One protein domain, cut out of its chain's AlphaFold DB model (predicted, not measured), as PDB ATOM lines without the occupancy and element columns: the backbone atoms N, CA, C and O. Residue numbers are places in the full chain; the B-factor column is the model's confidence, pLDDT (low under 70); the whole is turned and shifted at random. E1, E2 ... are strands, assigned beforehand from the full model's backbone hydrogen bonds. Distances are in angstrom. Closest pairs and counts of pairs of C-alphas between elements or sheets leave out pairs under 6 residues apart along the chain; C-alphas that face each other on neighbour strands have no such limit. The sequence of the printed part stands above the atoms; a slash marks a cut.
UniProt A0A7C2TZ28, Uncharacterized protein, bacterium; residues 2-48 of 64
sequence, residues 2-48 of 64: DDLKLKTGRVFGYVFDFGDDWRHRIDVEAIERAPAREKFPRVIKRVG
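What this domain is: This is residues 2 to 48 of the 64 residues of an uncharacterized protein of bacterium (UniProt A0A7C2TZ28). There is little regular structure here: one two-stranded antiparallel hairpin, E1 then E2, from which a long tail runs on, with residues 33 to 48 sticking out free and folding back in a wide open loop. Of the 47 printed residues, 12 are in named elements, with no named helix, and the class is all strand. The whole is loose and elongated, with a radius of gyration of the C-alphas of 13.7 A and spans of 41 by 26 by 17 A.

Where its parts are: Find C-alpha 11 at (43.931, -40.971, 4.155); from there E1, residues 11 to 16, runs 16.4 A. E2, residues 22 to 27, runs 16.2 A to C-alpha 27 at (43.853, -39.197, -0.105).

How they stand to each other: Look across the hairpin E1 and E2, joined by a tight link: their directions stand at 155 degrees, and N 14 and O 24 are within hydrogen-bond range at 2.9 A, as are N 22 and O 16 at 3.0 A.

The domain as a whole: The two farthest C-alphas, Gly 19 and Ala 36, are 40.6 A apart. The printed part has no cut; residue 2 alone is under pLDDT 70.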
ATOM      1  N   ASP A   2      28.628 -42.784   4.365       68.38
ATOM      2  CA  ASP A   2      28.776 -42.533   5.807       68.38
ATOM      3  C   ASP A   2      29.476 -43.655   6.582       68.38
ATOM      4  O   ASP A   2      30.209 -43.364   7.526       68.38
ATOM      5  N   ASP A   3      29.360 -44.912   6.145       83.25
ATOM      6  CA  ASP A   3      30.004 -46.051   6.822       83.25
ATOM      7  C   ASP A   3      31.531 -45.940   6.839       83.25
ATOM      8  O   ASP A   3      32.183 -46.239   7.842       83.25
ATOM      9  N   LEU A   4      32.116 -45.420   5.754       83.06
ATOM     10  CA  LEU A   4      33.554 -45.181   5.682       83.06
ATOM     11  C   LEU A   4      33.966 -43.895   6.415       83.06
ATOM     12  O   LEU A   4      35.159 -43.666   6.618       83.06
ATOM     13  N   LYS A   5      33.005 -43.062   6.844       88.19
ATOM     14  CA  LYS A   5      33.201 -41.769   7.526       88.19
ATOM     15  C   LYS A   5      34.220 -40.884   6.796       88.19
ATOM     16  O   LYS A   5      35.184 -40.392   7.398       88.19
ATOM     17  N   LEU A   6      34.075 -40.769   5.474       91.62
ATOM     18  CA  LEU A   6      34.974 -39.963   4.649       91.62
ATOM     19  C   LEU A   6      34.920 -38.497   5.082       91.62
ATOM     20  O   LEU A   6      33.858 -37.950   5.364       91.62
ATOM     21  N   LYS A   7      36.090 -37.870   5.130       94.62
ATOM     22  CA  LYS A   7      36.257 -36.443   5.395       94.62
ATOM     23  C   LYS A   7      37.439 -35.942   4.583       94.62
ATOM     24  O   LYS A   7      38.386 -36.700   4.374       94.62
ATOM     25  N   THR A   8      37.394 -34.688   4.153       96.56
ATOM     26  CA  THR A   8      38.531 -34.040   3.493       96.56
ATOM     27  C   THR A   8      39.796 -34.173   4.343       96.56
ATOM     28  O   THR A   8      39.745 -34.059   5.571       96.56
ATOM     29  N   GLY A   9      40.922 -34.473   3.698       96.31
ATOM     30  CA  GLY A   9      42.213 -34.731   4.338       96.31
ATOM     31  C   GLY A   9      42.346 -36.121   4.968       96.31
ATOM     32  O   GLY A   9      43.395 -36.443   5.522       96.31
ATOM     33  N   ARG A  10      41.309 -36.968   4.914       95.69
ATOM     34  CA  ARG A  10      41.436 -38.360   5.348       95.69
ATOM     35  C   ARG A  10      42.283 -39.146   4.357       95.69
ATOM     36  O   ARG A  10      42.107 -39.023   3.150       95.69
ATOM     37  N   VAL A  11      43.126 -40.012   4.907       96.00
ATOM     38  CA  VAL A  11      43.931 -40.971   4.155       96.00
ATOM     39  C   VAL A  11      43.480 -42.380   4.514       96.00
ATOM     40  O   VAL A  11      43.205 -42.664   5.685       96.00
ATOM     41  N   PHE A  12      43.389 -43.257   3.523       94.81
ATOM     42  CA  PHE A  12      43.183 -44.686   3.733       94.81
ATOM     43  C   PHE A  12      43.970 -45.515   2.718       94.81
ATOM     44  O   PHE A  12      44.380 -45.022   1.668       94.81
ATOM     45  N   GLY A  13      44.238 -46.767   3.084       95.06
ATOM     46  CA  GLY A  13      44.956 -47.714   2.242       95.06
ATOM     47  C   GLY A  13      44.002 -48.603   1.454       95.06
ATOM     48  O   GLY A  13      42.920 -48.938   1.936       95.06
ATOM     49  N   TYR A  14      44.438 -49.013   0.272       93.38
ATOM     50  CA  TYR A  14      43.838 -50.084  -0.509       93.38
ATOM     51  C   TYR A  14      44.953 -51.036  -0.935       93.38
ATOM     52  O   TYR A  14      45.897 -50.616  -1.600       93.38
ATOM     53  N   VAL A  15      44.872 -52.288  -0.489       93.50
ATOM     54  CA  VAL A  15      45.793 -53.345  -0.916       93.50
ATOM     55  C   VAL A  15      45.131 -54.074  -2.073       93.50
ATOM     56  O   VAL A  15      43.985 -54.507  -1.950       93.50
ATOM     57  N   PHE A  16      45.838 -54.165  -3.188       89.69
ATOM     58  CA  PHE A  16      45.424 -54.863  -4.392       89.69
ATOM     59  C   PHE A  16      46.473 -55.904  -4.745       89.69
ATOM     60  O   PHE A  16      47.646 -55.685  -4.466       89.69
ATOM     61  N   ASP A  17      46.028 -56.994  -5.370       87.56
ATOM     62  CA  ASP A  17      46.866 -58.133  -5.735       87.56
ATOM     63  C   ASP A  17      47.643 -58.700  -4.534       87.56
ATOM     64  O   ASP A  17      48.724 -58.240  -4.173       87.56
ATOM     65  N   PHE A  18      47.081 -59.718  -3.881       84.94
ATOM     66  CA  PHE A  18      47.742 -60.343  -2.732       84.94
ATOM     67  C   PHE A  18      49.009 -61.129  -3.099       84.94
ATOM     68  O   PHE A  18      49.744 -61.505  -2.187       84.94
ATOM     69  N   GLY A  19      49.272 -61.374  -4.387       86.31
ATOM     70  CA  GLY A  19      50.549 -61.911  -4.849       86.31
ATOM     71  C   GLY A  19      51.635 -60.839  -4.826       86.31
ATOM     72  O   GLY A  19      52.658 -61.008  -4.163       86.31
ATOM     73  N   ASP A  20      51.376 -59.712  -5.489       87.12
ATOM     74  CA  ASP A  20      52.361 -58.637  -5.664       87.12
ATOM     75  C   ASP A  20      52.369 -57.573  -4.539       87.12
ATOM     76  O   ASP A  20      53.224 -56.683  -4.531       87.12
ATOM     77  N   ASP A  21      51.434 -57.639  -3.584       91.00
ATOM     78  CA  ASP A  21      51.258 -56.709  -2.450       91.00
ATOM     79  C   ASP A  21      51.242 -55.228  -2.873       91.00
ATOM     80  O   ASP A  21      51.941 -54.375  -2.309       91.00
ATOM     81  N   TRP A  22      50.437 -54.878  -3.880       91.12
ATOM     82  CA  TRP A  22      50.331 -53.481  -4.295       91.12
ATOM     83  C   TRP A  22      49.552 -52.671  -3.266       91.12
ATOM     84  O   TRP A  22      48.359 -52.863  -3.032       91.12
ATOM     85  N   ARG A  23      50.232 -51.691  -2.672       93.75
ATOM     86  CA  ARG A  23      49.656 -50.801  -1.660       93.75
ATOM     87  C   ARG A  23      49.380 -49.431  -2.249       93.75
ATOM     88  O   ARG A  23      50.293 -48.659  -2.538       93.75
ATOM     89  N   HIS A  24      48.106 -49.093  -2.350       94.12
ATOM     90  CA  HIS A  24      47.649 -47.777  -2.762       94.12
ATOM     91  C   HIS A  24      47.328 -46.916  -1.544       94.12
ATOM     92  O   HIS A  24      46.563 -47.307  -0.661       94.12
ATOM     93  N   ARG A  25      47.888 -45.706  -1.522       95.88
ATOM     94  CA  ARG A  25      47.459 -44.632  -0.627       95.88
ATOM     95  C   ARG A  25      46.377 -43.818  -1.331       95.88
ATOM     96  O   ARG A  25      46.594 -43.356  -2.447       95.88
ATOM     97  N   ILE A  26      45.238 -43.646  -0.672       96.25
ATOM     98  CA  ILE A  26      44.114 -42.858  -1.176       96.25
ATOM     99  C   ILE A  26      43.902 -41.669  -0.241       96.25
ATOM    100  O   ILE A  26      43.592 -41.840   0.941       96.25
ATOM    101  N   ASP A  27      44.066 -40.468  -0.788       97.12
ATOM    102  CA  ASP A  27      43.853 -39.197  -0.105       97.12
ATOM    103  C   ASP A  27      42.510 -38.592  -0.547       97.12
ATOM    104  O   ASP A  27      42.239 -38.430  -1.738       97.12
ATOM    105  N   VAL A  28      41.646 -38.252   0.412       96.31
ATOM    106  CA  VAL A  28      40.386 -37.546   0.139       96.31
ATOM    107  C   VAL A  28      40.677 -36.055   0.024       96.31
ATOM    108  O   VAL A  28      40.695 -35.338   1.028       96.31
ATOM    109  N   GLU A  29      40.916 -35.582  -1.195       96.44
ATOM    110  CA  GLU A  29      41.272 -34.179  -1.446       96.44
ATOM    111  C   GLU A  29      40.081 -33.219  -1.300       96.44
ATOM    112  O   GLU A  29      40.244 -32.120  -0.774       96.44
ATOM    113  N   ALA A  30      38.878 -33.631  -1.713       95.00
ATOM    114  CA  ALA A  30      37.663 -32.821  -1.626       95.00
ATOM    115  C   ALA A  30      36.396 -33.688  -1.529       95.00
ATOM    116  O   ALA A  30      36.374 -34.838  -1.971       95.00
ATOM    117  N   ILE A  31      35.329 -33.120  -0.956       93.69
ATOM    118  CA  ILE A  31      33.979 -33.696  -0.942       93.69
ATOM    119  C   ILE A  31      33.018 -32.606  -1.407       93.69
ATOM    120  O   ILE A  31      32.858 -31.585  -0.742       93.69
ATOM    121  N   GLU A  32      32.379 -32.833  -2.548       91.88
ATOM    122  CA  GLU A  32      31.562 -31.834  -3.233       91.88
ATOM    123  C   GLU A  32      30.230 -32.443  -3.679       91.88
ATOM    124  O   GLU A  32      30.086 -33.663  -3.804       91.88
ATOM    125  N   ARG A  33      29.226 -31.595  -3.927       90.50
ATOM    126  CA  ARG A  33      27.980 -32.061  -4.540       90.50
ATOM    127  C   ARG A  33      28.244 -32.401  -6.001       90.50
ATOM    128  O   ARG A  33      28.702 -31.548  -6.754       90.50
ATOM    129  N   ALA A  34      27.885 -33.618  -6.396       89.12
ATOM    130  CA  ALA A  34      27.948 -34.020  -7.792       89.12
ATOM    131  C   ALA A  34      27.073 -33.088  -8.660       89.12
ATOM    132  O   ALA A  34      25.902 -32.866  -8.324       89.12
ATOM    133  N   PRO A  35      27.606 -32.536  -9.765       89.50
ATOM    134  CA  PRO A  35      26.823 -31.726 -10.684       89.50
ATOM    135  C   PRO A  35      25.739 -32.566 -11.366       89.50
ATOM    136  O   PRO A  35      25.897 -33.762 -11.630       89.50
ATOM    137  N   ALA A  36      24.607 -31.925 -11.661       85.19
ATOM    138  CA  ALA A  36      23.495 -32.595 -12.316       85.19
ATOM    139  C   ALA A  36      23.922 -33.113 -13.701       85.19
ATOM    140  O   ALA A  36      24.450 -32.357 -14.513       85.19
ATOM    141  N   ARG A  37      23.605 -34.387 -13.984       85.06
ATOM    142  CA  ARG A  37      23.822 -35.090 -15.271       85.06
ATOM    143  C   ARG A  37      25.265 -35.503 -15.582       85.06
ATOM    144  O   ARG A  37      25.529 -35.934 -16.702       85.06
ATOM    145  N   GLU A  38      26.179 -35.431 -14.623       86.12
ATOM    146  CA  GLU A  38      27.540 -35.929 -14.827       86.12
ATOM    147  C   GLU A  38      27.650 -37.437 -14.537       86.12
ATOM    148  O   GLU A  38      27.021 -37.955 -13.612       86.12
ATOM    149  N   LYS A  39      28.427 -38.160 -15.358       89.31
ATOM    150  CA  LYS A  39      28.696 -39.596 -15.182       89.31
ATOM    151  C   LYS A  39      30.003 -39.792 -14.417       89.31
ATOM    152  O   LYS A  39      31.013 -39.172 -14.745       89.31
ATOM    153  N   PHE A  40      29.979 -40.691 -13.440       90.50
ATOM    154  CA  PHE A  40      31.114 -41.065 -12.596       90.50
ATOM    155  C   PHE A  40      31.406 -42.569 -12.726       90.50
ATOM    156  O   PHE A  40      30.485 -43.316 -13.067       90.50
ATOM    157  N   PRO A  41      32.641 -43.029 -12.431       93.06
ATOM    158  CA  PRO A  41      33.819 -42.259 -11.999       93.06
ATOM    159  C   PRO A  41      34.481 -41.455 -13.133       93.06
ATOM    160  O   PRO A  41      34.275 -41.734 -14.311       93.06
ATOM    161  N   ARG A  42      35.294 -40.452 -12.773       90.75
ATOM    162  CA  ARG A  42      36.057 -39.623 -13.722       90.75
ATOM    163  C   ARG A  42      37.543 -39.656 -13.400       90.75
ATOM    164  O   ARG A  42      37.941 -39.385 -12.272       90.75
ATOM    165  N   VAL A  43      38.365 -39.916 -14.413       92.81
ATOM    166  CA  VAL A  43      39.820 -39.769 -14.316       92.81
ATOM    167  C   VAL A  43      40.183 -38.354 -14.750       92.81
ATOM    168  O   VAL A  43      40.143 -38.039 -15.936       92.81
ATOM    169  N   ILE A  44      40.513 -37.491 -13.789       92.75
ATOM    170  CA  ILE A  44      40.905 -36.095 -14.059       92.75
ATOM    171  C   ILE A  44      42.410 -35.933 -14.304       92.75
ATOM    172  O   ILE A  44      42.841 -34.964 -14.923       92.75
ATOM    173  N   LYS A  45      43.218 -36.883 -13.822       94.75
ATOM    174  CA  LYS A  45      44.675 -36.893 -13.961       94.75
ATOM    175  C   LYS A  45      45.184 -38.330 -13.936       94.75
ATOM    176  O   LYS A  45      44.681 -39.157 -13.181       94.75
ATOM    177  N   ARG A  46      46.216 -38.609 -14.733       95.06
ATOM    178  CA  ARG A  46      46.984 -39.858 -14.698       95.06
ATOM    179  C   ARG A  46      48.469 -39.520 -14.705       95.06
ATOM    180  O   ARG A  46      48.893 -38.611 -15.414       95.06
ATOM    181  N   VAL A  47      49.243 -40.247 -13.908       94.38
ATOM    182  CA  VAL A  47      50.702 -40.134 -13.860       94.38
ATOM    183  C   VAL A  47      51.277 -41.525 -14.089       94.38
ATOM    184  O   VAL A  47      50.891 -42.464 -13.402       94.38
ATOM    185  N   GLY A  48      52.176 -41.649 -15.065       94.88
ATOM    186  CA  GLY A  48      52.756 -42.935 -15.449       94.88
ATOM    187  C   GLY A  48      51.780 -43.874 -16.169       94.88
ATOM    188  O   GLY A  48      50.640 -43.518 -16.486       94.88
TER     189      GLY A  48